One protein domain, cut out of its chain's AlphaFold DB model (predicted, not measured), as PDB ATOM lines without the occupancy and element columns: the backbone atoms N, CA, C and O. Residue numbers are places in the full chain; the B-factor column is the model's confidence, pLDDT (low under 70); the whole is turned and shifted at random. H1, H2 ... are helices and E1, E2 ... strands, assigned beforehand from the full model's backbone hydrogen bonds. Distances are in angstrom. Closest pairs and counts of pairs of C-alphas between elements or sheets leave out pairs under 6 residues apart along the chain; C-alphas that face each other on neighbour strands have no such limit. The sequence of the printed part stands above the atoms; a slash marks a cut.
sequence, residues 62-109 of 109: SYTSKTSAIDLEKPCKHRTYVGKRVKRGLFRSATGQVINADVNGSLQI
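What this domain is: This is residues 62 to 109 of the 109 residues of the protein "IS200/IS605 family element transposase accessory protein TnpB" of Okeania sp. SIO3H1 (UniProt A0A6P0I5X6). With little regular structure, a long looped stretch, residues 62 to 83, leads into a small three-stranded sheet, from which a short helix, H1, stands up over E2. The printed part has 48 residues, 16 of them in named elements, E1, E2, E3, H1 along the chain, class mixed; the strands make a meander, each the antiparallel neighbour of the one before, in sheet order E1, E2, E3. It is compact, radius of gyration of the C-alphas 9.1 A, spanning 21 by 20 by 16 A.

Where its parts are: Find C-alpha 84 at (-13.558, -6.134, 18.793), where E1, residues 84 to 87, begins its 9.1 A. E2, residues 90 to 92, runs 6.9 A; E3, residues 98 to 100, 7.1 A. H1, residues 101 to 106, runs 8.7 A to C-alpha 106 at (-1.528, -9.603, 9.646).

How they stand to each other: In hairpin E1 and E2, at 151 degrees, find N 84 and O 92 within hydrogen-bond range, 2.8 A. In hairpin E2 and E3, at 144 degrees, look at N 91 and O 99, 2.9 A. H1 is on the sheet, height 9.7 A; its closest C-alpha pair with E2 is Leu 90 and Ala 101, 4.7 A. In H1 every O i to N i+4 pair is within range.

The domain as a whole: The farthest C-alphas, Arg 79 and Asn 100, are 23.4 A apart. The printed part has no cut, its links between named elements are tight, and no printed residue is under 70 in pLDDT.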
ATOM      1  N   SER A  62       1.613  -1.522  16.870       83.62
ATOM      2  CA  SER A  62       0.731  -1.090  17.950       83.62
ATOM      3  C   SER A  62      -0.709  -1.023  17.462       83.62
ATOM      4  O   SER A  62      -1.018  -0.658  16.334       83.62
ATOM      5  N   TYR A  63      -1.629  -1.377  18.357       82.94
ATOM      6  CA  TYR A  63      -3.077  -1.316  18.136       82.94
ATOM      7  C   TYR A  63      -3.646  -2.244  17.038       82.94
ATOM      8  O   TYR A  63      -4.862  -2.433  17.030       82.94
ATOM      9  N   THR A  64      -2.827  -2.933  16.233       83.94
ATOM     10  CA  THR A  64      -3.265  -3.886  15.181       83.94
ATOM     11  C   THR A  64      -4.164  -5.006  15.717       83.94
ATOM     12  O   THR A  64      -5.102  -5.453  15.063       83.94
ATOM     13  N   SER A  65      -3.942  -5.421  16.968       79.38
ATOM     14  CA  SER A  65      -4.751  -6.438  17.657       79.38
ATOM     15  C   SER A  65      -6.115  -5.944  18.169       79.38
ATOM     16  O   SER A  65      -6.902  -6.748  18.684       79.38
ATOM     17  N   LYS A  66      -6.385  -4.636  18.080       85.31
ATOM     18  CA  LYS A  66      -7.621  -3.986  18.550       85.31
ATOM     19  C   LYS A  66      -8.432  -3.362  17.420       85.31
ATOM     20  O   LYS A  66      -9.650  -3.314  17.538       85.31
ATOM     21  N   THR A  67      -7.767  -2.907  16.367       92.12
ATOM     22  CA  THR A  67      -8.394  -2.263  15.210       92.12
ATOM     23  C   THR A  67      -8.807  -3.283  14.161       92.12
ATOM     24  O   THR A  67      -8.149  -4.311  14.000       92.12
ATOM     25  N   SER A  68      -9.882  -2.998  13.438       93.81
ATOM     26  CA  SER A  68     -10.400  -3.872  12.386       93.81
ATOM     27  C   SER A  68      -9.746  -3.613  11.029       93.81
ATOM     28  O   SER A  68      -9.904  -2.530  10.467       93.81
ATOM     29  N   ALA A  69      -9.088  -4.628  10.464       93.56
ATOM     30  CA  ALA A  69      -8.548  -4.535   9.108       93.56
ATOM     31  C   ALA A  69      -9.647  -4.475   8.046       93.56
ATOM     32  O   ALA A  69      -9.566  -3.716   7.086       93.56
ATOM     33  N   ILE A  70     -10.710  -5.257   8.247       93.25
ATOM     34  CA  ILE A  70     -11.841  -5.339   7.314       93.25
ATOM     35  C   ILE A  70     -12.592  -4.009   7.239       93.25
ATOM     36  O   ILE A  70     -13.065  -3.633   6.171       93.25
ATOM     37  N   ASP A  71     -12.680  -3.287   8.359       93.56
ATOM     38  CA  ASP A  71     -13.337  -1.978   8.397       93.56
ATOM     39  C   ASP A  71     -12.378  -0.830   8.022       93.56
ATOM     40  O   ASP A  71     -12.734   0.338   8.171       93.56
ATOM     41  N   LEU A  72     -11.160  -1.151   7.550       92.44
ATOM     42  CA  LEU A  72     -10.101  -0.194   7.202       92.44
ATOM     43  C   LEU A  72      -9.795   0.791   8.344       92.44
ATOM     44  O   LEU A  72      -9.488   1.967   8.131       92.44
ATOM     45  N   GLU A  73      -9.901   0.312   9.584       92.50
ATOM     46  CA  GLU A  73      -9.646   1.112  10.772       92.50
ATOM     47  C   GLU A  73      -8.142   1.385  10.881       92.50
ATOM     48  O   GLU A  73      -7.325   0.469  10.806       92.50
ATOM     49  N   LYS A  74      -7.750   2.646  11.084       89.94
ATOM     50  CA  LYS A  74      -6.331   2.990  11.252       89.94
ATOM     51  C   LYS A  74      -5.772   2.304  12.509       89.94
ATOM     52  O   LYS A  74      -6.427   2.393  13.546       89.94
ATOM     53  N   PRO A  75      -4.577   1.685  12.476       89.06
ATOM     54  CA  PRO A  75      -3.973   1.017  13.632       89.06
ATOM     55  C   PRO A  75      -3.432   2.039  14.646       89.06
ATOM     56  O   PRO A  75      -2.234   2.198  14.844       89.06
ATOM     57  N   CYS A  76      -4.324   2.793  15.288       89.06
ATOM     58  CA  CYS A  76      -3.977   3.780  16.300       89.06
ATOM     59  C   CYS A  76      -4.931   3.721  17.498       89.06
ATOM     60  O   CYS A  76      -5.891   2.947  17.552       89.06
ATOM     61  N   LYS A  77      -4.630   4.518  18.525       89.69
ATOM     62  CA  LYS A  77      -5.440   4.561  19.739       89.69
ATOM     63  C   LYS A  77      -6.759   5.280  19.469       89.69
ATOM     64  O   LYS A  77      -6.783   6.499  19.323       89.69
ATOM     65  N   HIS A  78      -7.859   4.543  19.544       88.75
ATOM     66  CA  HIS A  78      -9.204   5.114  19.500       88.75
ATOM     67  C   HIS A  78      -9.850   5.182  20.886       88.75
ATOM     68  O   HIS A  78      -9.531   4.399  21.786       88.75
ATOM     69  N   ARG A  79     -10.781   6.134  21.054       89.62
ATOM     70  CA  ARG A  79     -11.702   6.160  22.208       89.62
ATOM     71  C   ARG A  79     -12.689   4.995  22.133       89.62
ATOM     72  O   ARG A  79     -12.946   4.347  23.142       89.62
ATOM     73  N   THR A  80     -13.166   4.713  20.924       89.88
ATOM     74  CA  THR A  80     -14.077   3.615  20.606       89.88
ATOM     75  C   THR A  80     -13.543   2.913  19.369       89.88
ATOM     76  O   THR A  80     -13.290   3.571  18.365       89.88
ATOM     77  N   TYR A  81     -13.344   1.602  19.465       92.50
ATOM     78  CA  TYR A  81     -12.899   0.769  18.348       92.50
ATOM     79  C   TYR A  81     -14.112   0.258  17.581       92.50
ATOM     80  O   TYR A  81     -15.155  -0.007  18.186       92.50
ATOM     81  N   VAL A  82     -13.974   0.135  16.263       92.56
ATOM     82  CA  VAL A  82     -15.084  -0.279  15.396       92.56
ATOM     83  C   VAL A  82     -15.305  -1.790  15.500       92.56
ATOM     84  O   VAL A  82     -16.430  -2.260  15.677       92.56
ATOM     85  N   GLY A  83     -14.211  -2.551  15.455       90.69
ATOM     86  CA  GLY A  83     -14.211  -3.987  15.710       90.69
ATOM     87  C   GLY A  83     -13.871  -4.336  17.157       90.69
ATOM     88  O   GLY A  83     -13.508  -3.493  17.981       90.69
ATOM     89  N   LYS A  84     -13.974  -5.624  17.485       92.31
ATOM     90  CA  LYS A  84     -13.558  -6.134  18.793       92.31
ATOM     91  C   LYS A  84     -13.009  -7.546  18.729       92.31
ATOM     92  O   LYS A  84     -13.550  -8.438  18.072       92.31
ATOM     93  N   ARG A  85     -11.981  -7.789  19.538       91.12
ATOM     94  CA  ARG A  85     -11.535  -9.143  19.861       91.12
ATOM     95  C   ARG A  85     -12.583  -9.814  20.745       91.12
ATOM     96  O   ARG A  85     -12.882  -9.327  21.830       91.12
ATOM     97  N   VAL A  86     -13.140 -10.930  20.282       91.81
ATOM     98  CA  VAL A  86     -14.186 -11.663  21.015       91.81
ATOM     99  C   VAL A  86     -13.554 -12.632  22.008       91.81
ATOM    100  O   VAL A  86     -13.932 -12.677  23.173       91.81
ATOM    101  N   LYS A  87     -12.572 -13.411  21.542       91.19
ATOM    102  CA  LYS A  87     -11.780 -14.344  22.353       91.19
ATOM    103  C   LYS A  87     -10.437 -14.617  21.676       91.19
ATOM    104  O   LYS A  87     -10.148 -14.093  20.598       91.19
ATOM    105  N   ARG A  88      -9.581 -15.427  22.304       88.25
ATOM    106  CA  ARG A  88      -8.327 -15.873  21.676       88.25
ATOM    107  C   ARG A  88      -8.634 -16.523  20.318       88.25
ATOM    108  O   ARG A  88      -9.527 -17.359  20.231       88.25
ATOM    109  N   GLY A  89      -7.921 -16.091  19.280       93.25
ATOM    110  CA  GLY A  89      -8.121 -16.541  17.902       93.25
ATOM    111  C   GLY A  89      -9.333 -15.951  17.174       93.25
ATOM    112  O   GLY A  89      -9.517 -16.300  16.018       93.25
ATOM    113  N   LEU A  90     -10.141 -15.066  17.782       95.94
ATOM    114  CA  LEU A  90     -11.383 -14.577  17.169       95.94
ATOM    115  C   LEU A  90     -11.544 -13.052  17.248       95.94
ATOM    116  O   LEU A  90     -11.584 -12.481  18.345       95.94
ATOM    117  N   PHE A  91     -11.716 -12.414  16.093       96.31
ATOM    118  CA  PHE A  91     -11.999 -10.988  15.938       96.31
ATOM    119  C   PHE A  91     -13.332 -10.786  15.210       96.31
ATOM    120  O   PHE A  91     -13.664 -11.561  14.316       96.31
ATOM    121  N   ARG A  92     -14.104  -9.770  15.606       96.25
ATOM    122  CA  ARG A  92     -15.374  -9.396  14.975       96.25
ATOM    123  C   ARG A  92     -15.305  -7.955  14.467       96.25
ATOM    124  O   ARG A  92     -15.009  -7.067  15.265       96.25
ATOM    125  N   SER A  93     -15.600  -7.748  13.186       94.94
ATOM    126  CA  SER A  93     -15.698  -6.433  12.537       94.94
ATOM    127  C   SER A  93     -16.986  -5.687  12.914       94.94
ATOM    128  O   SER A  93     -17.878  -6.245  13.567       94.94
ATOM    129  N   ALA A  94     -17.116  -4.443  12.449       93.88
ATOM    130  CA  ALA A  94     -18.316  -3.615  12.581       93.88
ATOM    131  C   ALA A  94     -19.562  -4.294  11.997       93.88
ATOM    132  O   ALA A  94     -20.641  -4.271  12.587       93.88
ATOM    133  N   THR A  95     -19.387  -4.940  10.843       92.81
ATOM    134  CA  THR A  95     -20.445  -5.627  10.092       92.81
ATOM    135  C   THR A  95     -20.867  -6.957  10.720       92.81
ATOM    136  O   THR A  95     -21.766  -7.628  10.222       92.81
ATOM    137  N   GLY A  96     -20.223  -7.364  11.818       93.31
ATOM    138  CA  GLY A  96     -20.468  -8.642  12.480       93.31
ATOM    139  C   GLY A  96     -19.715  -9.817  11.860       93.31
ATOM    140  O   GLY A  96     -19.819 -10.925  12.393       93.31
ATOM    141  N   GLN A  97     -18.928  -9.594  10.801       95.25
ATOM    142  CA  GLN A  97     -18.063 -10.616  10.220       95.25
ATOM    143  C   GLN A  97     -17.018 -11.055  11.246       95.25
ATOM    144  O   GLN A  97     -16.453 -10.245  11.984       95.25
ATOM    145  N   VAL A  98     -16.772 -12.360  11.306       95.88
ATOM    146  CA  VAL A  98     -15.856 -12.957  12.270       95.88
ATOM    147  C   VAL A  98     -14.697 -13.606  11.531       95.88
ATOM    148  O   VAL A  98     -14.909 -14.491  10.708       95.88
ATOM    149  N   ILE A  99     -13.475 -13.188  11.857       95.56
ATOM    150  CA  ILE A  99     -12.240 -13.741  11.294       95.56
ATOM    151  C   ILE A  99     -11.262 -14.142  12.395       95.56
ATOM    152  O   ILE A  99     -11.430 -13.805  13.575       95.56
ATOM    153  N   ASN A 100     -10.228 -14.889  12.012       96.06
ATOM    154  CA  ASN A 100      -9.146 -15.200  12.929       96.06
ATOM    155  C   ASN A 100      -8.435 -13.902  13.366       96.06
ATOM    156  O   ASN A 100      -8.165 -13.023  12.551       96.06
ATOM    157  N   ALA A 101      -8.154 -13.777  14.664       93.62
ATOM    158  CA  ALA A 101      -7.553 -12.560  15.216       93.62
ATOM    159  C   ALA A 101      -6.121 -12.306  14.717       93.62
ATOM    160  O   ALA A 101      -5.738 -11.151  14.568       93.62
ATOM    161  N   ASP A 102      -5.355 -13.365  14.455       92.56
ATOM    162  CA  ASP A 102      -3.996 -13.260  13.928       92.56
ATOM    163  C   ASP A 102      -4.038 -12.869  12.442       92.56
ATOM    164  O   ASP A 102      -3.275 -12.008  12.026       92.56
ATOM    165  N   VAL A 103      -5.018 -13.372  11.675       94.56
ATOM    166  CA  VAL A 103      -5.285 -12.911  10.297       94.56
ATOM    167  C   VAL A 103      -5.661 -11.428  10.268       94.56
ATOM    168  O   VAL A 103      -5.123 -10.692   9.451       94.56
ATOM    169  N   ASN A 104      -6.532 -10.962  11.175       94.81
ATOM    170  CA  ASN A 104      -6.838  -9.529  11.287       94.81
ATOM    171  C   ASN A 104      -5.574  -8.705  11.564       94.81
ATOM    172  O   ASN A 104      -5.380  -7.667  10.948       94.81
ATOM    173  N   GLY A 105      -4.723  -9.173  12.484       92.00
ATOM    174  CA  GLY A 105      -3.457  -8.511  12.796       92.00
ATOM    175  C   GLY A 105      -2.521  -8.444  11.590       92.00
ATOM    176  O   GLY A 105      -2.007  -7.372  11.293       92.00
ATOM    177  N   SER A 106      -2.356  -9.552  10.858       92.75
ATOM    178  CA  SER A 106      -1.528  -9.603   9.646       92.75
ATOM    179  C   SER A 106      -2.048  -8.729   8.508       92.75
ATOM    180  O   SER A 106      -1.247  -8.288   7.703       92.75
ATOM    181  N   LEU A 107      -3.358  -8.480   8.425       93.56
ATOM    182  CA  LEU A 107      -3.937  -7.586   7.415       93.56
ATOM    183  C   LEU A 107      -3.723  -6.093   7.723       93.56
ATOM    184  O   LEU A 107      -3.961  -5.273   6.842       93.56
ATOM    185  N   GLN A 108      -3.306  -5.733   8.945       91.94
ATOM    186  CA  GLN A 108      -3.046  -4.339   9.339       91.94
ATOM    187  C   GLN A 108      -1.617  -3.856   9.092       91.94
ATOM    188  O   GLN A 108      -1.318  -2.699   9.401       91.94
ATOM    189  N   ILE A 109      -0.750  -4.719   8.568       87.12
ATOM    190  CA  ILE A 109       0.664  -4.451   8.285       87.12
ATOM    191  C   ILE A 109       0.997  -4.842   6.846       87.12
ATOM    192  O   ILE A 109       1.922  -4.221   6.282       87.12
TER     193      ILE A 109